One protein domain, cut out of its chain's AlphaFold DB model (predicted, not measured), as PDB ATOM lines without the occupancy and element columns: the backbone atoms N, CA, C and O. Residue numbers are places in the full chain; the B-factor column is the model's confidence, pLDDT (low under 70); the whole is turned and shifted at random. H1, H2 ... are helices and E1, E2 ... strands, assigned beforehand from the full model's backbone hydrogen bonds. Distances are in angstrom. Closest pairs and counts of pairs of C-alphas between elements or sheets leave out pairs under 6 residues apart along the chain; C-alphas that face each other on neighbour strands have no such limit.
ATOM      1  N   LYS A  13     150.138 102.611 102.155       49.28
ATOM      2  CA  LYS A  13     150.649 103.383 101.021       49.28
ATOM      3  C   LYS A  13     149.533 103.952 100.135       49.28
ATOM      4  O   LYS A  13     149.624 105.113  99.757       49.28
ATOM      5  N   ASP A  14     148.474 103.180  99.890       47.91
ATOM      6  CA  ASP A  14     147.332 103.586  99.053       47.91
ATOM      7  C   ASP A  14     146.542 104.748  99.684       47.91
ATOM      8  O   ASP A  14     145.894 105.536  99.003       47.91
ATOM      9  N   VAL A  15     146.618 104.873 101.012       48.31
ATOM     10  CA  VAL A  15     145.888 105.872 101.806       48.31
ATOM     11  C   VAL A  15     146.696 107.164 101.973       48.31
ATOM     12  O   VAL A  15     146.125 108.244 102.115       48.31
ATOM     13  N   CYS A  16     148.031 107.088 101.914       45.34
ATOM     14  CA  CYS A  16     148.905 108.264 101.956       45.34
ATOM     15  C   CYS A  16     148.733 109.183 100.736       45.34
ATOM     16  O   CYS A  16     148.950 110.386 100.864       45.34
ATOM     17  N   GLU A  17     148.295 108.660  99.587       49.06
ATOM     18  CA  GLU A  17     148.001 109.466  98.388       49.06
ATOM     19  C   GLU A  17     146.722 110.317  98.528       49.06
ATOM     20  O   GLU A  17     146.486 111.224  97.733       49.06
ATOM     21  N   LEU A  18     145.914 110.078  99.569       50.50
ATOM     22  CA  LEU A  18     144.586 110.678  99.744       50.50
ATOM     23  C   LEU A  18     144.591 112.037 100.464       50.50
ATOM     24  O   LEU A  18     143.547 112.684 100.587       50.50
ATOM     25  N   VAL A  19     145.732 112.477 101.002       54.31
ATOM     26  CA  VAL A  19     145.773 113.593 101.960       54.31
ATOM     27  C   VAL A  19     146.380 114.844 101.332       54.31
ATOM     28  O   VAL A  19     147.583 114.924 101.102       54.31
ATOM     29  N   SER A  20     145.549 115.872 101.122       53.19
ATOM     30  CA  SER A  20     146.028 117.205 100.749       53.19
ATOM     31  C   SER A  20     146.309 118.028 102.006       53.19
ATOM     32  O   SER A  20     145.397 118.369 102.771       53.19
ATOM     33  N   LEU A  21     147.584 118.351 102.220       49.84
ATOM     34  CA  LEU A  21     148.050 119.181 103.328       49.84
ATOM     35  C   LEU A  21     148.587 120.498 102.778       49.84
ATOM     36  O   LEU A  21     149.440 120.497 101.894       49.84
ATOM     37  N   ARG A  22     148.095 121.623 103.302       47.56
ATOM     38  CA  ARG A  22     148.652 122.952 103.019       47.56
ATOM     39  C   ARG A  22     148.972 123.651 104.341       47.56
ATOM     40  O   ARG A  22     148.144 123.671 105.251       47.56
ATOM     41  N   SER A  23     150.172 124.212 104.439       34.56
ATOM     42  CA  SER A  23     150.583 125.133 105.500       34.56
ATOM     43  C   SER A  23     150.114 126.546 105.145       34.56
ATOM     44  O   SER A  23     150.447 127.048 104.070       34.56
ATOM     45  N   MET A  46     138.034 143.254  91.481       36.53
ATOM     46  CA  MET A  46     136.811 143.878  90.991       36.53
ATOM     47  C   MET A  46     136.556 145.190  91.730       36.53
ATOM     48  O   MET A  46     136.485 145.244  92.959       36.53
ATOM     49  N   THR A  47     136.418 146.262  90.960       38.62
ATOM     50  CA  THR A  47     136.005 147.564  91.469       38.62
ATOM     51  C   THR A  47     134.516 147.544  91.821       38.62
ATOM     52  O   THR A  47     133.762 146.675  91.372       38.62
ATOM     53  N   ASP A  48     134.055 148.526  92.600       38.50
ATOM     54  CA  ASP A  48     132.633 148.671  92.943       38.50
ATOM     55  C   ASP A  48     131.712 148.702  91.706       38.50
ATOM     56  O   ASP A  48     130.536 148.352  91.808       38.50
ATOM     57  N   ASP A  49     132.220 149.097  90.535       40.72
ATOM     58  CA  ASP A  49     131.454 149.120  89.287       40.72
ATOM     59  C   ASP A  49     131.444 147.760  88.560       40.72
ATOM     60  O   ASP A  49     130.440 147.423  87.929       40.72
ATOM     61  N   ASP A  50     132.468 146.920  88.747       40.94
ATOM     62  CA  ASP A  50     132.500 145.540  88.238       40.94
ATOM     63  C   ASP A  50     131.527 144.634  89.015       40.94
ATOM     64  O   ASP A  50     130.794 143.831  88.429       40.94
ATOM     65  N   LEU A  51     131.440 144.824  90.339       40.25
ATOM     66  CA  LEU A  51     130.478 144.133  91.209       40.25
ATOM     67  C   LEU A  51     129.026 144.547  90.914       40.25
ATOM     68  O   LEU A  51     128.116 143.716  90.980       40.25
ATOM     69  N   LYS A  52     128.792 145.815  90.539       40.66
ATOM     70  CA  LYS A  52     127.475 146.297  90.077       40.66
ATOM     71  C   LYS A  52     127.099 145.741  88.704       40.66
ATOM     72  O   LYS A  52     125.924 145.442  88.481       40.66
ATOM     73  N   ALA A  53     128.067 145.577  87.799       37.72
ATOM     74  CA  ALA A  53     127.847 145.028  86.461       37.72
ATOM     75  C   ALA A  53     127.403 143.551  86.483       37.72
ATOM     76  O   ALA A  53     126.710 143.110  85.567       37.72
ATOM     77  N   MET A  54     127.716 142.803  87.551       43.47
ATOM     78  CA  MET A  54     127.240 141.425  87.751       43.47
ATOM     79  C   MET A  54     125.744 141.308  88.110       43.47
ATOM     80  O   MET A  54     125.232 140.192  88.156       43.47
ATOM     81  N   LEU A  55     125.017 142.416  88.326       32.22
ATOM     82  CA  LEU A  55     123.567 142.444  88.603       32.22
ATOM     83  C   LEU A  55     123.104 141.492  89.732       32.22
ATOM     84  O   LEU A  55     121.975 140.998  89.710       32.22
ATOM     85  N   ILE A  56     123.950 141.247  90.739       37.44
ATOM     86  CA  ILE A  56     123.595 140.509  91.960       37.44
ATOM     87  C   ILE A  56     123.339 141.543  93.066       37.44
ATOM     88  O   ILE A  56     124.296 142.130  93.573       37.44
ATOM     89  N   PRO A  57     122.087 141.794  93.489       33.50
ATOM     90  CA  PRO A  57     121.811 142.651  94.632       33.50
ATOM     91  C   PRO A  57     122.308 141.946  95.894       33.50
ATOM     92  O   PRO A  57     121.701 141.007  96.418       33.50
ATOM     93  N   MET A  58     123.484 142.360  96.351       40.22
ATOM     94  CA  MET A  58     124.056 141.923  97.617       40.22
ATOM     95  C   MET A  58     123.162 142.412  98.771       40.22
ATOM     96  O   MET A  58     122.663 143.535  98.718       40.22
ATOM     97  N   PRO A  59     122.978 141.641  99.859       39.41
ATOM     98  CA  PRO A  59     122.180 142.082 101.006       39.41
ATOM     99  C   PRO A  59     122.875 143.168 101.846       39.41
ATOM    100  O   PRO A  59     122.368 143.540 102.904       39.41
ATOM    101  N   PHE A  60     124.055 143.636 101.431       41.06
ATOM    102  CA  PHE A  60     124.916 144.500 102.225       41.06
ATOM    103  C   PHE A  60     125.449 145.649 101.372       41.06
ATOM    104  O   PHE A  60     125.955 145.435 100.271       41.06
ATOM    105  N   ASN A  61     125.370 146.865 101.915       36.59
ATOM    106  CA  ASN A  61     126.126 148.007 101.418       36.59
ATOM    107  C   ASN A  61     127.624 147.665 101.534       36.59
ATOM    108  O   ASN A  61     128.120 147.418 102.638       36.59
ATOM    109  N   CYS A  62     128.338 147.617 100.407       38.31
ATOM    110  CA  CYS A  62     129.748 147.207 100.363       38.31
ATOM    111  C   CYS A  62     130.671 148.143 101.170       38.31
ATOM    112  O   CYS A  62     131.726 147.715 101.629       38.31
ATOM    113  N   SER A  63     130.234 149.372 101.462       40.94
ATOM    114  CA  SER A  63     131.000 150.365 102.224       40.94
ATOM    115  C   SER A  63     131.166 150.071 103.726       40.94
ATOM    116  O   SER A  63     132.036 150.665 104.352       40.94
ATOM    117  N   GLU A  64     130.388 149.157 104.326       36.97
ATOM    118  CA  GLU A  64     130.428 148.890 105.783       36.97
ATOM    119  C   GLU A  64     131.054 147.534 106.175       36.97
ATOM    120  O   GLU A  64     131.000 147.135 107.345       36.97
ATOM    121  N   THR A  65     131.570 146.749 105.221       41.78
ATOM    122  CA  THR A  65     131.738 145.296 105.444       41.78
ATOM    123  C   THR A  65     133.033 144.654 104.952       41.78
ATOM    124  O   THR A  65     133.083 143.424 104.932       41.78
ATOM    125  N   GLN A  66     134.088 145.429 104.663       42.12
ATOM    126  CA  GLN A  66     135.398 144.883 104.256       42.12
ATOM    127  C   GLN A  66     135.859 143.710 105.150       42.12
ATOM    128  O   GLN A  66     136.322 142.707 104.624       42.12
ATOM    129  N   ASP A  67     135.580 143.733 106.460       38.81
ATOM    130  CA  ASP A  67     135.984 142.665 107.391       38.81
ATOM    131  C   ASP A  67     135.005 141.478 107.548       38.81
ATOM    132  O   ASP A  67     135.335 140.480 108.190       38.81
ATOM    133  N   LYS A  68     133.781 141.531 106.996       37.97
ATOM    134  CA  LYS A  68     132.732 140.521 107.284       37.97
ATOM    135  C   LYS A  68     132.701 139.340 106.309       37.97
ATOM    136  O   LYS A  68     132.066 138.330 106.618       37.97
ATOM    137  N   PHE A  69     133.382 139.444 105.167       42.72
ATOM    138  CA  PHE A  69     133.429 138.395 104.139       42.72
ATOM    139  C   PHE A  69     134.699 137.536 104.155       42.72
ATOM    140  O   PHE A  69     134.721 136.503 103.490       42.72
ATOM    141  N   PHE A  70     135.703 137.867 104.979       42.88
ATOM    142  CA  PHE A  70     136.980 137.136 105.089       42.88
ATOM    143  C   PHE A  70     136.867 135.659 105.538       42.88
ATOM    144  O   PHE A  70     137.877 134.980 105.700       42.88
ATOM    145  N   SER A  71     135.661 135.124 105.755       52.50
ATOM    146  CA  SER A  71     135.458 133.732 106.194       52.50
ATOM    147  C   SER A  71     134.134 133.102 105.732       52.50
ATOM    148  O   SER A  71     133.572 132.233 106.401       52.50
ATOM    149  N   CYS A  72     133.597 133.509 104.582       56.78
ATOM    150  CA  CYS A  72     132.410 132.861 104.020       56.78
ATOM    151  C   CYS A  72     132.743 131.496 103.403       56.78
ATOM    152  O   CYS A  72     133.759 131.328 102.735       56.78
ATOM    153  N   ARG A  73     131.853 130.522 103.599       65.75
ATOM    154  CA  ARG A  73     131.908 129.230 102.907       65.75
ATOM    155  C   ARG A  73     130.833 129.175 101.836       65.75
ATOM    156  O   ARG A  73     129.709 129.605 102.094       65.75
ATOM    157  N   THR A  74     131.154 128.638 100.666       64.94
ATOM    158  CA  THR A  74     130.234 128.579  99.525       64.94
ATOM    159  C   THR A  74     130.132 127.162  98.967       64.94
ATOM    160  O   THR A  74     131.048 126.355  99.123       64.94
ATOM    161  N   ALA A  75     128.989 126.831  98.369       64.94
ATOM    162  CA  ALA A  75     128.783 125.575  97.654       64.94
ATOM    163  C   ALA A  75     127.669 125.730  96.619       64.94
ATOM    164  O   ALA A  75     126.734 126.503  96.821       64.94
ATOM    165  N   PHE A  76     127.736 124.953  95.543       62.69
ATOM    166  CA  PHE A  76     126.649 124.831  94.578       62.69
ATOM    167  C   PHE A  76     125.966 123.476  94.767       62.69
ATOM    168  O   PHE A  76     126.570 122.436  94.520       62.69
ATOM    169  N   ILE A  77     124.738 123.485  95.287       65.38
ATOM    170  CA  ILE A  77     124.002 122.275  95.683       65.38
ATOM    171  C   ILE A  77     122.595 122.370  95.100       65.38
ATOM    172  O   ILE A  77     121.939 123.401  95.244       65.38
ATOM    173  N   ASP A  78     122.141 121.313  94.424       64.88
ATOM    174  CA  ASP A  78     120.813 121.225  93.796       64.88
ATOM    175  C   ASP A  78     120.471 122.431  92.901       64.88
ATOM    176  O   ASP A  78     119.359 122.964  92.924       64.88
ATOM    177  N   GLY A  79     121.453 122.911  92.133       64.19
ATOM    178  CA  GLY A  79     121.277 124.054  91.234       64.19
ATOM    179  C   GLY A  79     121.226 125.419  91.932       64.19
ATOM    180  O   GLY A  79     120.917 126.419  91.284       64.19
ATOM    181  N   LYS A  80     121.500 125.485  93.242       65.12
ATOM    182  CA  LYS A  80     121.476 126.719  94.037       65.12
ATOM    183  C   LYS A  80     122.867 127.076  94.540       65.12
ATOM    184  O   LYS A  80     123.579 126.232  95.082       65.12
ATOM    185  N   PHE A  81     123.219 128.354  94.426       69.38
ATOM    186  CA  PHE A  81     124.434 128.902  95.022       69.38
ATOM    187  C   PHE A  81     124.186 129.217  96.496       69.38
ATOM    188  O   PHE A  81     123.392 130.101  96.822       69.38
ATOM    189  N   LEU A  82     124.827 128.456  97.381       70.69
ATOM    190  CA  LEU A  82     124.688 128.558  98.825       70.69
ATOM    191  C   LEU A  82     125.891 129.269  99.438       70.69
ATOM    192  O   LEU A  82     127.036 128.992  99.082       70.69
ATOM    193  N   VAL A  83     125.626 130.127 100.421       69.00
ATOM    194  CA  VAL A  83     126.640 130.847 101.197       69.00
ATOM    195  C   VAL A  83     126.365 130.667 102.688       69.00
ATOM    196  O   VAL A  83     125.233 130.803 103.152       69.00
ATOM    197  N   MET A  84     127.411 130.377 103.457       65.94
ATOM    198  CA  MET A  84     127.411 130.390 104.917       65.94
ATOM    199  C   MET A  84     128.405 131.446 105.410       65.94
ATOM    200  O   MET A  84     129.617 131.216 105.360       65.94
ATOM    201  N   PRO A  85     127.919 132.589 105.918       57.66
ATOM    202  CA  PRO A  85     128.765 133.583 106.565       57.66
ATOM    203  C   PRO A  85     129.266 133.063 107.918       57.66
ATOM    204  O   PRO A  85     128.466 132.597 108.724       57.66
ATOM    205  N   PHE A  86     130.554 133.211 108.231       51.75
ATOM    206  CA  PHE A  86     131.093 132.827 109.547       51.75
ATOM    207  C   PHE A  86     130.444 133.591 110.709       51.75
ATOM    208  O   PHE A  86     130.214 133.041 111.783       51.75
ATOM    209  N   ALA A  87     130.095 134.860 110.474       45.44
ATOM    210  CA  ALA A  87     129.498 135.748 111.468       45.44
ATOM    211  C   ALA A  87     128.017 135.443 111.785       45.44
ATOM    212  O   ALA A  87     127.452 136.054 112.692       45.44
ATOM    213  N   ARG A  88     127.353 134.528 111.057       48.78
ATOM    214  CA  ARG A  88     125.942 134.167 111.290       48.78
ATOM    215  C   ARG A  88     125.738 132.653 111.301       48.78
ATOM    216  O   ARG A  88     126.276 131.924 110.481       48.78
ATOM    217  N   ARG A  89     124.869 132.165 112.194       50.94
ATOM    218  CA  ARG A  89     124.381 130.778 112.131       50.94
ATOM    219  C   ARG A  89     123.285 130.685 111.067       50.94
ATOM    220  O   ARG A  89     122.137 131.008 111.351       50.94
ATOM    221  N   GLY A  90     123.627 130.254 109.857       60.25
ATOM    222  CA  GLY A  90     122.639 129.973 108.813       60.25
ATOM    223  C   GLY A  90     123.251 129.864 107.421       60.25
ATOM    224  O   GLY A  90     124.339 130.377 107.176       60.25
ATOM    225  N   VAL A  91     122.538 129.189 106.522       66.38
ATOM    226  CA  VAL A  91     122.867 129.123 105.094       66.38
ATOM    227  C   VAL A  91     121.875 129.993 104.342       66.38
ATOM    228  O   VAL A  91     120.691 130.002 104.673       66.38
ATOM    229  N   ILE A  92     122.345 130.724 103.342       70.38
ATOM    230  CA  ILE A  92     121.514 131.505 102.425       70.38
ATOM    231  C   ILE A  92     121.731 130.993 101.001       70.38
ATOM    232  O   ILE A  92     122.842 130.601 100.659       70.38
ATOM    233  N   ALA A  93     120.678 130.969 100.189       73.19
ATOM    234  CA  ALA A  93     120.739 130.659  98.765       73.19
ATOM    235  C   ALA A  93     120.520 131.926  97.952       73.19
ATOM    236  O   ALA A  93     119.649 132.729  98.285       73.19
ATOM    237  N   TYR A  94     121.249 132.056  96.849       68.75
ATOM    238  CA  TYR A  94     120.932 133.063  95.852       68.75
ATOM    239  C   TYR A  94     119.783 132.594  94.954       68.75
ATOM    240  O   TYR A  94     119.822 131.502  94.382       68.75
ATOM    241  N   ASN A  95     118.765 133.439  94.824       69.19
ATOM    242  CA  ASN A  95     117.648 133.260  93.912       69.19
ATOM    243  C   ASN A  95     117.851 134.178  92.707       69.19
ATOM    244  O   ASN A  95     117.629 135.384  92.788       69.19
ATOM    245  N   SER A  96     118.270 133.595  91.585       66.12
ATOM    246  CA  SER A  96     118.588 134.342  90.363       66.12
ATOM    247  C   SER A  96     117.372 134.960  89.676       66.12
ATOM    248  O   SER A  96     117.531 135.914  88.924       66.12
ATOM    249  N   LYS A  97     116.161 134.439  89.914       73.50
ATOM    250  CA  LYS A  97     114.930 134.959  89.295       73.50
ATOM    251  C   LYS A  97     114.454 136.241  89.958       73.50
ATOM    252  O   LYS A  97     113.918 137.117  89.292       73.50
ATOM    253  N   GLU A  98     114.609 136.310  91.273       69.62
ATOM    254  CA  GLU A  98     114.128 137.423  92.093       69.62
ATOM    255  C   GLU A  98     115.274 138.306  92.597       69.62
ATOM    256  O   GLU A  98     115.042 139.225  93.379       69.62
ATOM    257  N   SER A  99     116.502 138.009  92.158       65.88
ATOM    258  CA  SER A  99     117.733 138.727  92.481       65.88
ATOM    259  C   SER A  99     117.869 139.017  93.979       65.88
ATOM    260  O   SER A  99     118.159 140.137  94.396       65.88
ATOM    261  N   ARG A 100     117.620 138.001  94.813       67.56
ATOM    262  CA  ARG A 100     117.652 138.126  96.276       67.56
ATOM    263  C   ARG A 100     118.236 136.895  96.957       67.56
ATOM    264  O   ARG A 100     118.415 135.844  96.347       67.56
ATOM    265  N   TRP A 101     118.495 137.038  98.251       66.50
ATOM    266  CA  TRP A 101     119.018 135.980  99.106       66.50
ATOM    267  C   TRP A 101     117.918 135.414  99.994       66.50
ATOM    268  O   TRP A 101     117.353 136.132 100.817       66.50
ATOM    269  N   ASP A 102     117.656 134.120  99.851       71.25
ATOM    270  CA  ASP A 102     116.637 133.413 100.620       71.25
ATOM    271  C   ASP A 102     117.312 132.535 101.693       71.25
ATOM    272  O   ASP A 102     118.272 131.814 101.393       71.25
ATOM    273  N   PRO A 103     116.855 132.558 102.959       67.19
ATOM    274  CA  PRO A 103     117.399 131.685 103.991       67.19
ATOM    275  C   PRO A 103     117.116 130.216 103.657       67.19
ATOM    276  O   PRO A 103     115.979 129.815 103.415       67.19
ATOM    277  N   VAL A 104     118.158 129.389 103.699       67.88
ATOM    278  CA  VAL A 104     118.071 127.940 103.529       67.88
ATOM    279  C   VAL A 104     118.119 127.293 104.900       67.88
ATOM    280  O   VAL A 104     119.158 127.226 105.556       67.88
ATOM    281  N   GLN A 105     116.973 126.785 105.338       59.31
ATOM    282  CA  GLN A 105     116.829 126.162 106.650       59.31
ATOM    283  C   GLN A 105     117.156 124.660 106.640       59.31
ATOM    284  O   GLN A 105     116.599 123.881 107.411       59.31
ATOM    285  N   THR A 106     118.070 124.222 105.776       63.81
ATOM    286  CA  THR A 106     118.393 122.800 105.656       63.81
ATOM    287  C   THR A 106     119.571 122.457 106.564       63.81
ATOM    288  O   THR A 106     120.709 122.850 106.307       63.81
ATOM    289  N   LYS A 107     119.324 121.646 107.606       63.22
ATOM    290  CA  LYS A 107     120.376 121.070 108.477       63.22
ATOM    291  C   LYS A 107     121.480 120.358 107.680       63.22
ATOM    292  O   LYS A 107     122.598 120.226 108.167       63.22
ATOM    293  N   MET A 108     121.158 119.891 106.474       65.06
ATOM    294  CA  MET A 108     122.089 119.295 105.518       65.06
ATOM    295  C   MET A 108     123.083 120.321 104.953       65.06
ATOM    296  O   MET A 108     124.289 120.143 105.102       65.06
ATOM    297  N   ALA A 109     122.592 121.433 104.393       63.28
ATOM    298  CA  ALA A 109     123.420 122.477 103.784       63.28
ATOM    299  C   ALA A 109     124.426 123.076 104.781       63.28
ATOM    300  O   ALA A 109     125.580 123.325 104.439       63.28
ATOM    301  N   CYS A 110     124.016 123.218 106.049       64.06
ATOM    302  CA  CYS A 110     124.899 123.706 107.107       64.06
ATOM    303  C   CYS A 110     126.143 122.831 107.331       64.06
ATOM    304  O   CYS A 110     127.158 123.306 107.835       64.06
ATOM    305  N   ILE A 111     126.036 121.538 107.038       65.75
ATOM    306  CA  ILE A 111     127.105 120.563 107.241       65.75
ATOM    307  C   ILE A 111     127.894 120.339 105.951       65.75
ATOM    308  O   ILE A 111     129.107 120.198 106.031       65.75
ATOM    309  N   MET A 112     127.253 120.402 104.781       63.16
ATOM    310  CA  MET A 112     127.952 120.346 103.488       63.16
ATOM    311  C   MET A 112     128.893 121.530 103.277       63.16
ATOM    312  O   MET A 112     129.945 121.394 102.670       63.16
ATOM    313  N   LEU A 113     128.559 122.693 103.830       61.53
ATOM    314  CA  LEU A 113     129.467 123.833 103.798       61.53
ATOM    315  C   LEU A 113     130.659 123.654 104.751       61.53
ATOM    316  O   LEU A 113     131.578 124.455 104.712       61.53
ATOM    317  N   LYS A 114     130.714 122.612 105.592       65.38
ATOM    318  CA  LYS A 114     131.891 122.288 106.418       65.38
ATOM    319  C   LYS A 114     132.784 121.273 105.702       65.38
ATOM    320  O   LYS A 114     132.284 120.343 105.088       65.38
ATOM    321  N   ASP A 115     134.101 121.359 105.871       62.97
ATOM    322  CA  ASP A 115     135.076 120.488 105.174       62.97
ATOM    323  C   ASP A 115     135.144 119.046 105.716       62.97
ATOM    324  O   ASP A 115     136.043 118.284 105.368       62.97
ATOM    325  N   SER A 116     134.241 118.673 106.620       77.25
ATOM    326  CA  SER A 116     134.249 117.386 107.321       77.25
ATOM    327  C   SER A 116     133.072 116.519 106.884       77.25
ATOM    328  O   SER A 116     132.357 115.980 107.729       77.25
ATOM    329  N   HIS A 117     132.847 116.419 105.573       83.50
ATOM    330  CA  HIS A 117     131.811 115.578 104.982       83.50
ATOM    331  C   HIS A 117     132.343 114.802 103.772       83.50
ATOM    332  O   HIS A 117     133.313 115.215 103.142       83.50
ATOM    333  N   CYS A 118     131.703 113.683 103.452       86.12
ATOM    334  CA  CYS A 118     131.921 112.955 102.207       86.12
ATOM    335  C   CYS A 118     130.621 112.282 101.764       86.12
ATOM    336  O   CYS A 118     129.740 112.002 102.582       86.12
ATOM    337  N   GLN A 119     130.511 112.016 100.469       87.44
ATOM    338  CA  GLN A 119     129.431 111.217  99.911       87.44
ATOM    339  C   GLN A 119     129.991 109.854  99.529       87.44
ATOM    340  O   GLN A 119     131.018 109.798  98.864       87.44
ATOM    341  N   ILE A 120     129.328 108.778  99.951       88.75
ATOM    342  CA  ILE A 120     129.661 107.411  99.537       88.75
ATOM    343  C   ILE A 120     128.380 106.796  98.983       88.75
ATOM    344  O   ILE A 120     127.371 106.681  99.690       88.75
ATOM    345  N   GLY A 121     128.390 106.473  97.689       87.06
ATOM    346  CA  GLY A 121     127.162 106.183  96.948       87.06
ATOM    347  C   GLY A 121     126.162 107.344  97.055       87.06
ATOM    348  O   GLY A 121     126.486 108.489  96.753       87.06
ATOM    349  N   ASN A 122     124.948 107.066  97.538       86.19
ATOM    350  CA  ASN A 122     123.883 108.069  97.715       86.19
ATOM    351  C   ASN A 122     123.674 108.483  99.181       86.19
ATOM    352  O   ASN A 122     122.616 109.002  99.535       86.19
ATOM    353  N   VAL A 123     124.653 108.225 100.053       89.75
ATOM    354  CA  VAL A 123     124.571 108.570 101.475       89.75
ATOM    355  C   VAL A 123     125.650 109.590 101.820       89.75
ATOM    356  O   VAL A 123     126.829 109.398 101.525       89.75
ATOM    357  N   MET A 124     125.232 110.676 102.468       89.19
ATOM    358  CA  MET A 124     126.127 111.721 102.959       89.19
ATOM    359  C   MET A 124     126.579 111.412 104.377       89.19
ATOM    360  O   MET A 124     125.748 111.152 105.247       89.19
ATOM    361  N   TYR A 125     127.879 111.526 104.617       90.12
ATOM    362  CA  TYR A 125     128.515 111.347 105.912       90.12
ATOM    363  C   TYR A 125     129.168 112.645 106.363       90.12
ATOM    364  O   TYR A 125     129.662 113.419 105.547       90.12
ATOM    365  N   CYS A 126     129.186 112.890 107.668       87.31
ATOM    366  CA  CYS A 126     129.901 114.012 108.257       87.31
ATOM    367  C   CYS A 126     130.501 113.668 109.617       87.31
ATOM    368  O   CYS A 126     130.059 112.737 110.291       87.31
ATOM    369  N   SER A 127     131.495 114.451 110.030       85.69
ATOM    370  CA  SER A 127     131.998 114.453 111.401       85.69
ATOM    371  C   SER A 127     131.501 115.698 112.128       85.69
ATOM    372  O   SER A 127     131.765 116.826 111.709       85.69
ATOM    373  N   VAL A 128     130.750 115.493 113.211       77.94
ATOM    374  CA  VAL A 128     130.215 116.560 114.064       77.94
ATOM    375  C   VAL A 128     130.334 116.127 115.520       77.94
ATOM    376  O   VAL A 128     129.924 115.022 115.877       77.94
ATOM    377  N   ASP A 129     130.885 117.008 116.357       75.62
ATOM    378  CA  ASP A 129     131.093 116.791 117.796       75.62
ATOM    379  C   ASP A 129     131.869 115.500 118.106       75.62
ATOM    380  O   ASP A 129     131.485 114.709 118.972       75.62
ATOM    381  N   GLY A 130     132.931 115.256 117.333       80.50
ATOM    382  CA  GLY A 130     133.809 114.101 117.507       80.50
ATOM    383  C   GLY A 130     133.184 112.764 117.104       80.50
ATOM    384  O   GLY A 130     133.715 111.719 117.471       80.50
ATOM    385  N   ARG A 131     132.062 112.770 116.373       87.38
ATOM    386  CA  ARG A 131     131.340 111.558 115.965       87.38
ATOM    387  C   ARG A 131     130.999 111.564 114.484       87.38
ATOM    388  O   ARG A 131     130.676 112.610 113.923       87.38
ATOM    389  N   ILE A 132     130.978 110.375 113.887       91.25
ATOM    390  CA  ILE A 132     130.535 110.184 112.505       91.25
ATOM    391  C   ILE A 132     129.016 110.061 112.449       91.25
ATOM    392  O   ILE A 132     128.401 109.274 113.174       91.25
ATOM    393  N   ARG A 133     128.411 110.833 111.555       91.50
ATOM    394  CA  ARG A 133     126.978 110.829 111.286       91.50
ATOM    395  C   ARG A 133     126.712 110.624 109.807       91.50
ATOM    396  O   ARG A 133     127.537 110.989 108.979       91.50
ATOM    397  N   TRP A 134     125.542 110.091 109.491       91.94
ATOM    398  CA  TRP A 134     125.022 109.981 108.135       91.94
ATOM    399  C   TRP A 134     123.687 110.718 108.016       91.94
ATOM    400  O   TRP A 134     122.973 110.885 109.013       91.94
ATOM    401  N   TYR A 135     123.373 111.214 106.823       87.44
ATOM    402  CA  TYR A 135     122.119 111.915 106.567       87.44
ATOM    403  C   TYR A 135     121.031 110.932 106.138       87.44
ATOM    404  O   TYR A 135     121.127 110.305 105.084       87.44
ATOM    405  N   ASP A 136     119.995 110.820 106.962       85.81
ATOM    406  CA  ASP A 136     118.776 110.093 106.642       85.81
ATOM    407  C   ASP A 136     117.823 111.033 105.905       85.81
ATOM    408  O   ASP A 136     117.247 111.951 106.501       85.81
ATOM    409  N   THR A 137     117.688 110.809 104.601       82.19
ATOM    410  CA  THR A 137     116.826 111.593 103.717       82.19
ATOM    411  C   THR A 137     115.341 111.373 104.006       82.19
ATOM    412  O   THR A 137     114.570 112.316 103.846       82.19
ATOM    413  N   GLU A 138     114.935 110.198 104.506       84.25
ATOM    414  CA  GLU A 138     113.525 109.864 104.770       84.25
ATOM    415  C   GLU A 138     112.938 110.748 105.873       84.25
ATOM    416  O   GLU A 138     111.803 111.209 105.784       84.25
ATOM    417  N   VAL A 139     113.736 111.034 106.905       83.31
ATOM    418  CA  VAL A 139     113.341 111.905 108.028       83.31
ATOM    419  C   VAL A 139     114.091 113.238 108.042       83.31
ATOM    420  O   VAL A 139     114.021 113.987 109.019       83.31
ATOM    421  N   SER A 140     114.851 113.526 106.982       78.88
ATOM    422  CA  SER A 140     115.638 114.750 106.814       78.88
ATOM    423  C   SER A 140     116.535 115.088 108.020       78.88
ATOM    424  O   SER A 140     116.625 116.245 108.454       78.88
ATOM    425  N   SER A 141     117.211 114.085 108.595       82.31
ATOM    426  CA  SER A 141     117.955 114.234 109.855       82.31
ATOM    427  C   SER A 141     119.313 113.525 109.867       82.31
ATOM    428  O   SER A 141     119.536 112.554 109.155       82.31
ATOM    429  N   TRP A 142     120.235 114.010 110.703       85.44
ATOM    430  CA  TRP A 142     121.560 113.409 110.881       85.44
ATOM    431  C   TRP A 142     121.546 112.351 111.984       85.44
ATOM    432  O   TRP A 142     121.319 112.674 113.154       85.44
ATOM    433  N   ARG A 143     121.872 111.108 111.632       90.00
ATOM    434  CA  ARG A 143     121.929 109.962 112.548       90.00
ATOM    435  C   ARG A 143     123.362 109.528 112.809       90.00
ATOM    436  O   ARG A 143     124.235 109.718 111.975       90.00
ATOM    437  N   LEU A 144     123.610 108.952 113.979       92.50
ATOM    438  CA  LEU A 144     124.923 108.426 114.349       92.50
ATOM    439  C   LEU A 144     125.227 107.139 113.565       92.50
ATOM    440  O   LEU A 144     124.349 106.283 113.443       92.50
ATOM    441  N   VAL A 145     126.463 106.981 113.085       94.62
ATOM    442  CA  VAL A 145     126.964 105.676 112.624       94.62
ATOM    443  C   VAL A 145     127.289 104.822 113.852       94.62
ATOM    444  O   VAL A 145     128.075 105.224 114.711       94.62
ATOM    445  N   LYS A 146     126.650 103.655 113.966       94.88
ATOM    446  CA  LYS A 146     126.832 102.734 115.102       94.88
ATOM    447  C   LYS A 146     128.095 101.884 114.929       94.88
ATOM    448  O   LYS A 146     128.663 101.845 113.848       94.88
ATOM    449  N   GLY A 147     128.535 101.189 115.979       92.88
ATOM    450  CA  GLY A 147     129.655 100.234 115.897       92.88
ATOM    451  C   GLY A 147     131.063 100.841 115.951       92.88
ATOM    452  O   GLY A 147     132.035 100.103 115.935       92.88
ATOM    453  N   LEU A 148     131.192 102.166 116.089       92.88
ATOM    454  CA  LEU A 148     132.486 102.870 116.087       92.88
ATOM    455  C   LEU A 148     133.046 103.185 117.483       92.88
ATOM    456  O   LEU A 148     133.895 104.062 117.620       92.88
ATOM    457  N   LEU A 149     132.576 102.501 118.528       86.31
ATOM    458  CA  LEU A 149     133.022 102.763 119.904       86.31
ATOM    459  C   LEU A 149     134.530 102.538 120.088       86.31
ATOM    460  O   LEU A 149     135.152 103.239 120.879       86.31
ATOM    461  N   GLU A 150     135.115 101.615 119.321       83.88
ATOM    462  CA  GLU A 150     136.545 101.278 119.361       83.88
ATOM    463  C   GLU A 150     137.457 102.433 118.913       83.88
ATOM    464  O   GLU A 150     138.585 102.532 119.388       83.88
ATOM    465  N   LEU A 151     136.972 103.341 118.054       84.25
ATOM    466  CA  LEU A 151     137.731 104.527 117.626       84.25
ATOM    467  C   LEU A 151     137.678 105.674 118.645       84.25
ATOM    468  O   LEU A 151     138.446 106.630 118.538       84.25
ATOM    469  N   GLY A 152     136.785 105.594 119.635       84.00
ATOM    470  CA  GLY A 152     136.531 106.684 120.571       84.00
ATOM    471  C   GLY A 152     135.944 107.928 119.893       84.00
ATOM    472  O   GLY A 152     135.347 107.862 118.819       84.00
ATOM    473  N   ASN A 153     136.080 109.081 120.554       83.62
ATOM    474  CA  ASN A 153     135.664 110.363 119.985       83.62
ATOM    475  C   ASN A 153     136.841 111.032 119.272       83.62
ATOM    476  O   ASN A 153     137.944 111.116 119.814       83.62
ATOM    477  N   PHE A 154     136.573 111.585 118.094       84.69
ATOM    478  CA  PHE A 154     137.539 112.409 117.375       84.69
ATOM    479  C   PHE A 154     137.667 113.801 118.015       84.69
ATOM    480  O   PHE A 154     136.729 114.263 118.675       84.69
ATOM    481  N   PRO A 155     138.787 114.514 117.801       79.19
ATOM    482  CA  PRO A 155     138.928 115.880 118.282       79.19
ATOM    483  C   PRO A 155     137.864 116.796 117.664       79.19
ATOM    484  O   PRO A 155     137.549 116.708 116.474       79.19
ATOM    485  N   CYS A 156     137.315 117.697 118.476       70.62
ATOM    486  CA  CYS A 156     136.335 118.680 118.028       70.62
ATOM    487  C   CYS A 156     137.035 119.888 117.389       70.62
ATOM    488  O   CYS A 156     137.943 120.462 117.981       70.62
ATOM    489  N   GLY A 157     136.566 120.319 116.215       66.19
ATOM    490  CA  GLY A 157     137.031 121.547 115.566       66.19
ATOM    491  C   GLY A 157     136.929 121.493 114.037       66.19
ATOM    492  O   GLY A 157     136.919 120.403 113.465       66.19
ATOM    493  N   PRO A 158     136.865 122.650 113.350       56.84
ATOM    494  CA  PRO A 158     136.642 122.728 111.898       56.84
ATOM    495  C   PRO A 158     137.765 122.111 111.039       56.84
ATOM    496  O   PRO A 158     137.550 121.819 109.863       56.84
ATOM    497  N   PHE A 159     138.945 121.877 111.618       64.25
ATOM    498  CA  PHE A 159     140.127 121.352 110.919       64.25
ATOM    499  C   PHE A 159     140.634 120.027 111.494       64.25
ATOM    500  O   PHE A 159     141.684 119.533 111.095       64.25
ATOM    501  N   CYS A 160     139.901 119.448 112.444       75.81
ATOM    502  CA  CYS A 160     140.381 118.290 113.186       75.81
ATOM    503  C   CYS A 160     140.105 116.967 112.481       75.81
ATOM    504  O   CYS A 160     140.863 116.030 112.695       75.81
ATOM    505  N   VAL A 161     139.038 116.890 111.676       85.38
ATOM    506  CA  VAL A 161     138.596 115.646 111.035       85.38
ATOM    507  C   VAL A 161     138.272 115.882 109.566       85.38
ATOM    508  O   VAL A 161     137.537 116.820 109.250       85.38
ATOM    509  N   LYS A 162     138.755 115.011 108.678       86.88
ATOM    510  CA  LYS A 162     138.328 114.941 107.272       86.88
ATOM    511  C   LYS A 162     137.850 113.547 106.929       86.88
ATOM    512  O   LYS A 162     138.331 112.568 107.491       86.88
ATOM    513  N   LEU A 163     136.898 113.496 106.010       88.38
ATOM    514  CA  LEU A 163     136.306 112.265 105.516       88.38
ATOM    515  C   LEU A 163     136.594 112.136 104.025       88.38
ATOM    516  O   LEU A 163     136.602 113.144 103.319       88.38
ATOM    517  N   ALA A 164     136.795 110.911 103.560       87.94
ATOM    518  CA  ALA A 164     136.888 110.588 102.145       87.94
ATOM    519  C   ALA A 164     136.208 109.245 101.859       87.94
ATOM    520  O   ALA A 164     136.135 108.376 102.731       87.94
ATOM    521  N   ASP A 165     135.727 109.089 100.626       89.38
ATOM    522  CA  ASP A 165     135.353 107.786 100.083       89.38
ATOM    523  C   ASP A 165     136.636 107.016  99.740       89.38
ATOM    524  O   ASP A 165     137.470 107.498  98.980       89.38
ATOM    525  N   CYS A 166     136.820 105.835 100.316       86.88
ATOM    526  CA  CYS A 166     137.891 104.916  99.969       86.88
ATOM    527  C   CYS A 166     137.268 103.616  99.467       86.88
ATOM    528  O   CYS A 166     136.961 102.721 100.251       86.88
ATOM    529  N   ARG A 167     137.063 103.506  98.148       85.75
ATOM    530  CA  ARG A 167     136.534 102.291  97.498       85.75
ATOM    531  C   ARG A 167     135.194 101.821  98.096       85.75
ATOM    532  O   ARG A 167     134.958 100.622  98.225       85.75
ATOM    533  N   GLY A 168     134.322 102.754  98.482       88.06
ATOM    534  CA  GLY A 168     133.044 102.458  99.132       88.06
ATOM    535  C   GLY A 168     133.114 102.339 100.658       88.06
ATOM    536  O   GLY A 168     132.072 102.252 101.308       88.06
ATOM    537  N   ASN A 169     134.312 102.377 101.245       91.50
ATOM    538  CA  ASN A 169     134.522 102.487 102.684       91.50
ATOM    539  C   ASN A 169     134.714 103.949 103.090       91.50
ATOM    540  O   ASN A 169     135.137 104.797 102.306       91.50
ATOM    541  N   LEU A 170     134.437 104.247 104.354       92.75
ATOM    542  CA  LEU A 170     134.665 105.569 104.912       92.75
ATOM    543  C   LEU A 170     136.087 105.665 105.462       92.75
ATOM    544  O   LEU A 170     136.405 105.034 106.468       92.75
ATOM    545  N   ALA A 171     136.920 106.499 104.844       91.56
ATOM    546  CA  ALA A 171     138.205 106.888 105.408       91.56
ATOM    547  C   ALA A 171     138.033 108.133 106.288       91.56
ATOM    548  O   ALA A 171     137.514 109.161 105.845       91.56
ATOM    549  N   VAL A 172     138.475 108.043 107.540       91.25
ATOM    550  CA  VAL A 172     138.438 109.132 108.522       91.25
ATOM    551  C   VAL A 172     139.864 109.529 108.855       91.25
ATOM    552  O   VAL A 172     140.640 108.698 109.311       91.25
ATOM    553  N   PHE A 173     140.200 110.802 108.671       89.31
ATOM    554  CA  PHE A 173     141.504 111.370 108.999       89.31
ATOM    555  C   PHE A 173     141.364 112.359 110.137       89.31
ATOM    556  O   PHE A 173     140.475 113.210 110.091       89.31
ATOM    557  N   TRP A 174     142.245 112.297 111.131       89.12
ATOM    558  CA  TRP A 174     142.256 113.287 112.201       89.12
ATOM    559  C   TRP A 174     143.639 113.540 112.770       89.12
ATOM    560  O   TRP A 174     144.550 112.723 112.661       89.12
ATOM    561  N   VAL A 175     143.783 114.711 113.380       84.50
ATOM    562  CA  VAL A 175     145.057 115.172 113.921       84.50
ATOM    563  C   VAL A 175     145.130 114.876 115.415       84.50
ATOM    564  O   VAL A 175     144.254 115.282 116.179       84.50
ATOM    565  N   LYS A 176     146.197 114.203 115.839       83.81
ATOM    566  CA  LYS A 176     146.569 114.032 117.243       83.81
ATOM    567  C   LYS A 176     147.788 114.901 117.542       83.81
ATOM    568  O   LYS A 176     148.874 114.670 117.009       83.81
ATOM    569  N   SER A 177     147.586 115.900 118.393       75.31
ATOM    570  CA  SER A 177     148.670 116.686 118.985       75.31
ATOM    571  C   SER A 177     149.190 115.962 120.225       75.31
ATOM    572  O   SER A 177     148.391 115.427 120.996       75.31
ATOM    573  N   PHE A 178     150.505 115.945 120.422       66.94
ATOM    574  CA  PHE A 178     151.102 115.458 121.663       66.94
ATOM    575  C   PHE A 178     151.339 116.639 122.603       66.94
ATOM    576  O   PHE A 178     151.878 117.652 122.151       66.94
ATOM    577  N   PRO A 179     150.924 116.547 123.876       58.38
ATOM    578  CA  PRO A 179     151.461 117.429 124.894       58.38
ATOM    579  C   PRO A 179     152.927 117.030 125.130       58.38
ATOM    580  O   PRO A 179     153.187 115.915 125.575       58.38
ATOM    581  N   ASP A 180     153.851 117.910 124.725       57.06
ATOM    582  CA  ASP A 180     154.986 118.391 125.539       57.06
ATOM    583  C   ASP A 180     156.412 118.406 124.936       57.06
ATOM    584  O   ASP A 180     156.818 117.556 124.147       57.06
ATOM    585  N   GLU A 181     157.120 119.446 125.417       47.03
ATOM    586  CA  GLU A 181     158.564 119.703 125.576       47.03
ATOM    587  C   GLU A 181     159.470 119.854 124.337       47.03
ATOM    588  O   GLU A 181     160.236 118.969 123.968       47.03
ATOM    589  N   GLY A 182     159.478 121.066 123.763       53.84
ATOM    590  CA  GLY A 182     160.532 121.555 122.861       53.84
ATOM    591  C   GLY A 182     160.031 122.486 121.751       53.84
ATOM    592  O   GLY A 182     158.828 122.572 121.504       53.84
ATOM    593  N   ASP A 183     160.961 123.160 121.062       57.66
ATOM    594  CA  ASP A 183     160.674 124.029 119.900       57.66
ATOM    595  C   ASP A 183     160.133 123.248 118.677       57.66
ATOM    596  O   ASP A 183     159.488 123.823 117.801       57.66
ATOM    597  N   ASP A 184     160.306 121.921 118.639       63.66
ATOM    598  CA  ASP A 184     159.903 121.053 117.523       63.66
ATOM    599  C   ASP A 184     158.507 120.442 117.721       63.66
ATOM    600  O   ASP A 184     158.328 119.219 117.777       63.66
ATOM    601  N   GLN A 185     157.473 121.283 117.808       73.25
ATOM    602  CA  GLN A 185     156.103 120.776 117.900       73.25
ATOM    603  C   GLN A 185     155.703 120.025 116.618       73.25
ATOM    604  O   GLN A 185     155.653 120.588 115.521       73.25
ATOM    605  N   ARG A 186     155.364 118.739 116.761       80.75
ATOM    606  CA  ARG A 186     154.868 117.875 115.678       80.75
ATOM    607  C   ARG A 186     153.468 117.359 115.981       80.75
ATOM    608  O   ARG A 186     153.062 117.210 117.131       80.75
ATOM    609  N   LYS A 187     152.730 117.049 114.921       83.25
ATOM    610  CA  LYS A 187     151.390 116.464 114.974       83.25
ATOM    611  C   LYS A 187     151.362 115.181 114.162       83.25
ATOM    612  O   LYS A 187     151.989 115.089 113.108       83.25
ATOM    613  N   MET A 188     150.615 114.194 114.645       86.31
ATOM    614  CA  MET A 188     150.346 112.975 113.891       86.31
ATOM    615  C   MET A 188     148.997 113.076 113.199       86.31
ATOM    616  O   MET A 188     147.989 113.403 113.825       86.31
ATOM    617  N   ILE A 189     148.980 112.744 111.917       86.75
ATOM    618  CA  ILE A 189     147.761 112.475 111.171       86.75
ATOM    619  C   ILE A 189     147.503 110.982 111.294       86.75
ATOM    620  O   ILE A 189     148.317 110.144 110.901       86.75
ATOM    621  N   LEU A 190     146.361 110.674 111.880       89.75
ATOM    622  CA  LEU A 190     145.843 109.334 112.026       89.75
ATOM    623  C   LEU A 190     144.792 109.078 110.950       89.75
ATOM    624  O   LEU A 190     144.106 110.010 110.521       89.75
ATOM    625  N   CYS A 191     144.658 107.822 110.538       91.00
ATOM    626  CA  CYS A 191     143.620 107.390 109.618       91.00
ATOM    627  C   CYS A 191     142.971 106.098 110.110       91.00
ATOM    628  O   CYS A 191     143.660 105.202 110.597       91.00
ATOM    629  N   ALA A 192     141.653 106.009 109.958       92.56
ATOM    630  CA  ALA A 192     140.905 104.768 110.066       92.56
ATOM    631  C   ALA A 192     140.083 104.552 108.802       92.56
ATOM    632  O   ALA A 192     139.420 105.477 108.327       92.56
ATOM    633  N   GLU A 193     140.072 103.319 108.314       92.00
ATOM    634  CA  GLU A 193     139.150 102.891 107.271       92.00
ATOM    635  C   GLU A 193     138.014 102.086 107.893       92.00
ATOM    636  O   GLU A 193     138.226 101.168 108.690       92.00
ATOM    637  N   ILE A 194     136.789 102.456 107.539       94.50
ATOM    638  CA  ILE A 194     135.569 101.938 108.140       94.50
ATOM    639  C   ILE A 194     134.704 101.343 107.036       94.50
ATOM    640  O   ILE A 194     134.195 102.063 106.175       94.50
ATOM    641  N   ALA A 195     134.477 100.034 107.105       95.00
ATOM    642  CA  ALA A 195     133.447  99.389 106.305       95.00
ATOM    643  C   ALA A 195     132.070  99.785 106.833       95.00
ATOM    644  O   ALA A 195     131.813  99.718 108.039       95.00
ATOM    645  N   LEU A 196     131.185 100.186 105.926       95.94
ATOM    646  CA  LEU A 196     129.828 100.611 106.245       95.94
ATOM    647  C   LEU A 196     128.834  99.512 105.862       95.94
ATOM    648  O   LEU A 196     128.816  99.037 104.731       95.94
ATOM    649  N   GLU A 197     127.975  99.136 106.802       94.81
ATOM    650  CA  GLU A 197     126.923  98.141 106.615       94.81
ATOM    651  C   GLU A 197     125.564  98.773 106.928       94.81
ATOM    652  O   GLU A 197     125.287  99.183 108.062       94.81
ATOM    653  N   ARG A 198     124.679  98.835 105.928       92.50
ATOM    654  CA  ARG A 198     123.287  99.238 106.140       92.50
ATOM    655  C   ARG A 198     122.470  98.020 106.562       92.50
ATOM    656  O   ARG A 198     122.222  97.136 105.751       92.50
ATOM    657  N   ARG A 199     122.045  97.987 107.828       89.69
ATOM    658  CA  ARG A 199     121.286  96.856 108.398       89.69
ATOM    659  C   ARG A 199     119.779  97.030 108.289       89.69
ATOM    660  O   ARG A 199     119.050  96.057 108.145       89.69
ATOM    661  N   THR A 200     119.310  98.270 108.370       87.56
ATOM    662  CA  THR A 200     117.898  98.634 108.197       87.56
ATOM    663  C   THR A 200     117.799  99.949 107.423       87.56
ATOM    664  O   THR A 200     118.811 100.602 107.150       87.56
ATOM    665  N   SER A 201     116.585 100.386 107.081       82.44
ATOM    666  CA  SER A 201     116.378 101.723 106.510       82.44
ATOM    667  C   SER A 201     116.872 102.835 107.446       82.44
ATOM    668  O   SER A 201     117.337 103.859 106.956       82.44
ATOM    669  N   PHE A 202     116.889 102.611 108.763       87.56
ATOM    670  CA  PHE A 202     117.190 103.634 109.772       87.56
ATOM    671  C   PHE A 202     118.551 103.471 110.456       87.56
ATOM    672  O   PHE A 202     118.869 104.238 111.372       87.56
ATOM    673  N   GLU A 203     119.356 102.484 110.055       93.56
ATOM    674  CA  GLU A 203     120.615 102.166 110.727       93.56
ATOM    675  C   GLU A 203     121.751 101.821 109.768       93.56
ATOM    676  O   GLU A 203     121.680 100.864 108.993       93.56
ATOM    677  N   ILE A 204     122.850 102.559 109.934       96.25
ATOM    678  CA  ILE A 204     124.152 102.255 109.349       96.25
ATOM    679  C   ILE A 204     125.126 101.949 110.484       96.25
ATOM    680  O   ILE A 204     125.249 102.712 111.452       96.25
ATOM    681  N   TRP A 205     125.796 100.812 110.358       96.56
ATOM    682  CA  TRP A 205     126.853 100.358 111.245       96.56
ATOM    683  C   TRP A 205     128.202 100.512 110.550       96.56
ATOM    684  O   TRP A 205     128.315 100.312 109.346       96.56
ATOM    685  N   GLY A 206     129.215 100.882 111.319       96.12
ATOM    686  CA  GLY A 206     130.600 100.907 110.897       96.12
ATOM    687  C   GLY A 206     131.372  99.779 111.568       96.12
ATOM    688  O   GLY A 206     131.191  99.526 112.760       96.12
ATOM    689  N   LYS A 207     132.247  99.130 110.806       95.25
ATOM    690  CA  LYS A 207     133.273  98.217 111.308       95.25
ATOM    691  C   LYS A 207     134.634  98.784 110.934       95.25
ATOM    692  O   LYS A 207     134.903  99.000 109.755       95.25
ATOM    693  N   VAL A 208     135.485  99.009 111.928       94.25
ATOM    694  CA  VAL A 208     136.864  99.451 111.699       94.25
ATOM    695  C   VAL A 208     137.614  98.313 111.012       94.25
ATOM    696  O   VAL A 208     137.695  97.209 111.549       94.25
ATOM    697  N   LEU A 209     138.109  98.558 109.800       92.38
ATOM    698  CA  LEU A 209     138.940  97.598 109.077       92.38
ATOM    699  C   LEU A 209     140.384  97.680 109.563       92.38
ATOM    700  O   LEU A 209     141.007  96.657 109.832       92.38
ATOM    701  N   TRP A 210     140.891  98.903 109.705       90.75
ATOM    702  CA  TRP A 210     142.194  99.198 110.282       90.75
ATOM    703  C   TRP A 210     142.237 100.647 110.775       90.75
ATOM    704  O   TRP A 210     141.403 101.483 110.409       90.75
ATOM    705  N   PHE A 211     143.220 100.930 111.621       89.75
ATOM    706  CA  PHE A 211     143.502 102.254 112.149       89.75
ATOM    707  C   PHE A 211     145.000 102.365 112.443       89.75
ATOM    708  O   PHE A 211     145.542 101.524 113.160       89.75
ATOM    709  N   ASP A 212     145.669 103.378 111.891       87.81
ATOM    710  CA  ASP A 212     147.091 103.635 112.141       87.81
ATOM    711  C   ASP A 212     147.453 105.114 111.905       87.81
ATOM    712  O   ASP A 212     146.720 105.887 111.281       87.81
ATOM    713  N   HIS A 213     148.621 105.516 112.399       86.44
ATOM    714  CA  HIS A 213     149.267 106.761 112.011       86.44
ATOM    715  C   HIS A 213     149.723 106.693 110.550       86.44
ATOM    716  O   HIS A 213     150.390 105.745 110.139       86.44
ATOM    717  N   VAL A 214     149.398 107.716 109.762       84.25
ATOM    718  CA  VAL A 214     149.767 107.774 108.337       84.25
ATOM    719  C   VAL A 214     150.882 108.770 108.061       84.25
ATOM    720  O   VAL A 214     151.702 108.524 107.182       84.25
ATOM    721  N   LEU A 215     150.953 109.869 108.818       84.56
ATOM    722  CA  LEU A 215     151.967 110.900 108.610       84.56
ATOM    723  C   LEU A 215     152.258 111.685 109.892       84.56
ATOM    724  O   LEU A 215     151.354 111.956 110.680       84.56
ATOM    725  N   THR A 216     153.509 112.106 110.058       85.12
ATOM    726  CA  THR A 216     153.919 113.077 111.079       85.12
ATOM    727  C   THR A 216     154.288 114.378 110.385       85.12
ATOM    728  O   THR A 216     155.108 114.370 109.469       85.12
ATOM    729  N   VAL A 217     153.699 115.487 110.824       81.31
ATOM    730  CA  VAL A 217     153.896 116.814 110.231       81.31
ATOM    731  C   VAL A 217     154.291 117.847 111.287       81.31
ATOM    732  O   VAL A 217     153.973 117.655 112.466       81.31
ATOM    733  N   PRO A 218     154.966 118.941 110.900       82.31
ATOM    734  CA  PRO A 218     155.152 120.096 111.775       82.31
ATOM    735  C   PRO A 218     153.812 120.681 112.259       82.31
ATOM    736  O   PRO A 218     152.768 120.504 111.625       82.31
ATOM    737  N   ALA A 219     153.810 121.354 113.411       77.81
ATOM    738  CA  ALA A 219     152.577 121.809 114.058       77.81
ATOM    739  C   ALA A 219     151.789 122.883 113.287       77.81
ATOM    740  O   ALA A 219     150.587 123.028 113.528       77.81
ATOM    741  N   ASP A 220     152.411 123.617 112.372       76.81
ATOM    742  CA  ASP A 220     151.772 124.635 111.528       76.81
ATOM    743  C   ASP A 220     150.943 124.036 110.374       76.81
ATOM    744  O   ASP A 220     150.122 124.729 109.766       76.81
ATOM    745  N   TYR A 221     151.079 122.734 110.107       75.50
ATOM    746  CA  TYR A 221     150.293 122.053 109.083       75.50
ATOM    747  C   TYR A 221     148.832 121.905 109.502       75.50
ATOM    748  O   TYR A 221     148.497 121.505 110.624       75.50
ATOM    749  N   GLN A 222     147.946 122.176 108.544       73.31
ATOM    750  CA  GLN A 222     146.512 121.995 108.693       73.31
ATOM    751  C   GLN A 222     146.005 120.948 107.710       73.31
ATOM    752  O   GLN A 222     146.367 120.915 106.532       73.31
ATOM    753  N   LEU A 223     145.120 120.092 108.212       74.62
ATOM    754  CA  LEU A 223     144.400 119.141 107.390       74.62
ATOM    755  C   LEU A 223     143.234 119.883 106.717       74.62
ATOM    756  O   LEU A 223     142.297 120.313 107.393       74.62
ATOM    757  N   ILE A 224     143.293 120.047 105.391       73.62
ATOM    758  CA  ILE A 224     142.308 120.835 104.629       73.62
ATOM    759  C   ILE A 224     141.242 119.939 104.009       73.62
ATOM    760  O   ILE A 224     140.052 120.145 104.260       73.62
ATOM    761  N   LYS A 225     141.659 118.921 103.251       74.88
ATOM    762  CA  LYS A 225     140.763 118.002 102.544       74.88
ATOM    763  C   LYS A 225     141.396 116.616 102.432       74.88
ATOM    764  O   LYS A 225     142.612 116.498 102.291       74.88
ATOM    765  N   ALA A 226     140.554 115.590 102.468       76.75
ATOM    766  CA  ALA A 226     140.908 114.235 102.071       76.75
ATOM    767  C   ALA A 226     140.179 113.917 100.759       76.75
ATOM    768  O   ALA A 226     139.007 114.262 100.601       76.75
ATOM    769  N   LEU A 227     140.885 113.328  99.802       73.44
ATOM    770  CA  LEU A 227     140.381 113.007  98.472       73.44
ATOM    771  C   LEU A 227     140.646 111.541  98.170       73.44
ATOM    772  O   LEU A 227     141.717 111.046  98.479       73.44
TER     773      LEU A 227
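AT A GLANCE: This is residues 13 to 23 and 46 to 227 of the 231 residues of an uncharacterized protein of Arabidopsis lyrata subsp. lyrata (UniProt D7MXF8). Two lobes make up this flat model: the larger is a stack of sheets only partly face to face, with the sheet E6 to E9 on one side of the long-stranded sheet E10 to E13 and the short pair E1 and E14 on the other. The smaller lobe is the twisted sheet E2 to E5, joined to the larger through H3, with H2 and the long loop 54 to 72 beyond it. The printed part has 193 residues, with the order H1 E1 H2 E2 E3 E4 E5 H3 E6 E7 E8 E9 E10 E11 E12 E13 E14, and is mostly strand; the neighbour strands are antiparallel. It is only just compact, close to loose, with a radius of gyration of the C-alphas of 19.5 A and spans of 54 by 51 by 26 A.

HOW THE PARTS SIT: H1, residues 13 to 16, precedes E1, residues 19 to 23, the antiparallel neighbour of E14, residues 221 to 226; N 20 and O 225 are within hydrogen-bond range at 3.2 A. H2, residues 48 to 53, touches no helix. E2, residues 73 to 77, E3, 80 to 84, E4, 91 to 95, and E5, 100 to 104, form a strongly twisted meander of hairpins, each strand the antiparallel neighbour of the one before; N 75 and O 82 are 3.0 A apart, N 83 and O 92 2.8 A, N 93 and O 102 2.8 A. H3, residues 109 to 112, is on this sheet at a height of 8.1 A. With residues 111 to 112 H3 only grazes the next meander, E6, residues 117 to 120, E7, 123 to 128, E8, 131 to 136, and E9, 141 to 144; N 118 and O 125 are 2.9 A apart, N 126 and O 133 2.8 A, N 134 and O 143 2.8 A. E10, residues 161 to 166, E11, 169 to 177, E12, 186 to 200, and E13, 203 to 218, form the third, strongly twisted; N 164 and O 171 are 3.0 A apart, N 172 and O 192 2.8 A, N 195 and O 207 2.9 A. The closest C-alphas of E6 and E10 are those of Cys 118 and Ala 164, 5.5 A; of E10 and E14, Ala 164 and Ala 226, 5.4 A. In H2 every O i to N i+4 pair is within hydrogen-bond range; H1 and H3 are too short for such a pair.

IN THESE COORDINATES: H1 begins at C-alpha 13, (150.649, 103.383, 101.021). E12 is 42.3 A long; E13, 38.9 A, bends by 67 degrees at residue 209. E14 ends at C-alpha 226, (140.908, 114.235, 102.071).

THE WHOLE: The farthest C-alphas, Lys 97 and Glu 181, are 58.8 A apart. Residues 24 to 45 are not printed, and the gap across this cut is 27.4 A. The links H2 to E2 and E9 to E10 are long. Mean pLDDT of the printed part is 71.4; 86 residues are under 70, among them 13 to 23 and 46 to 81.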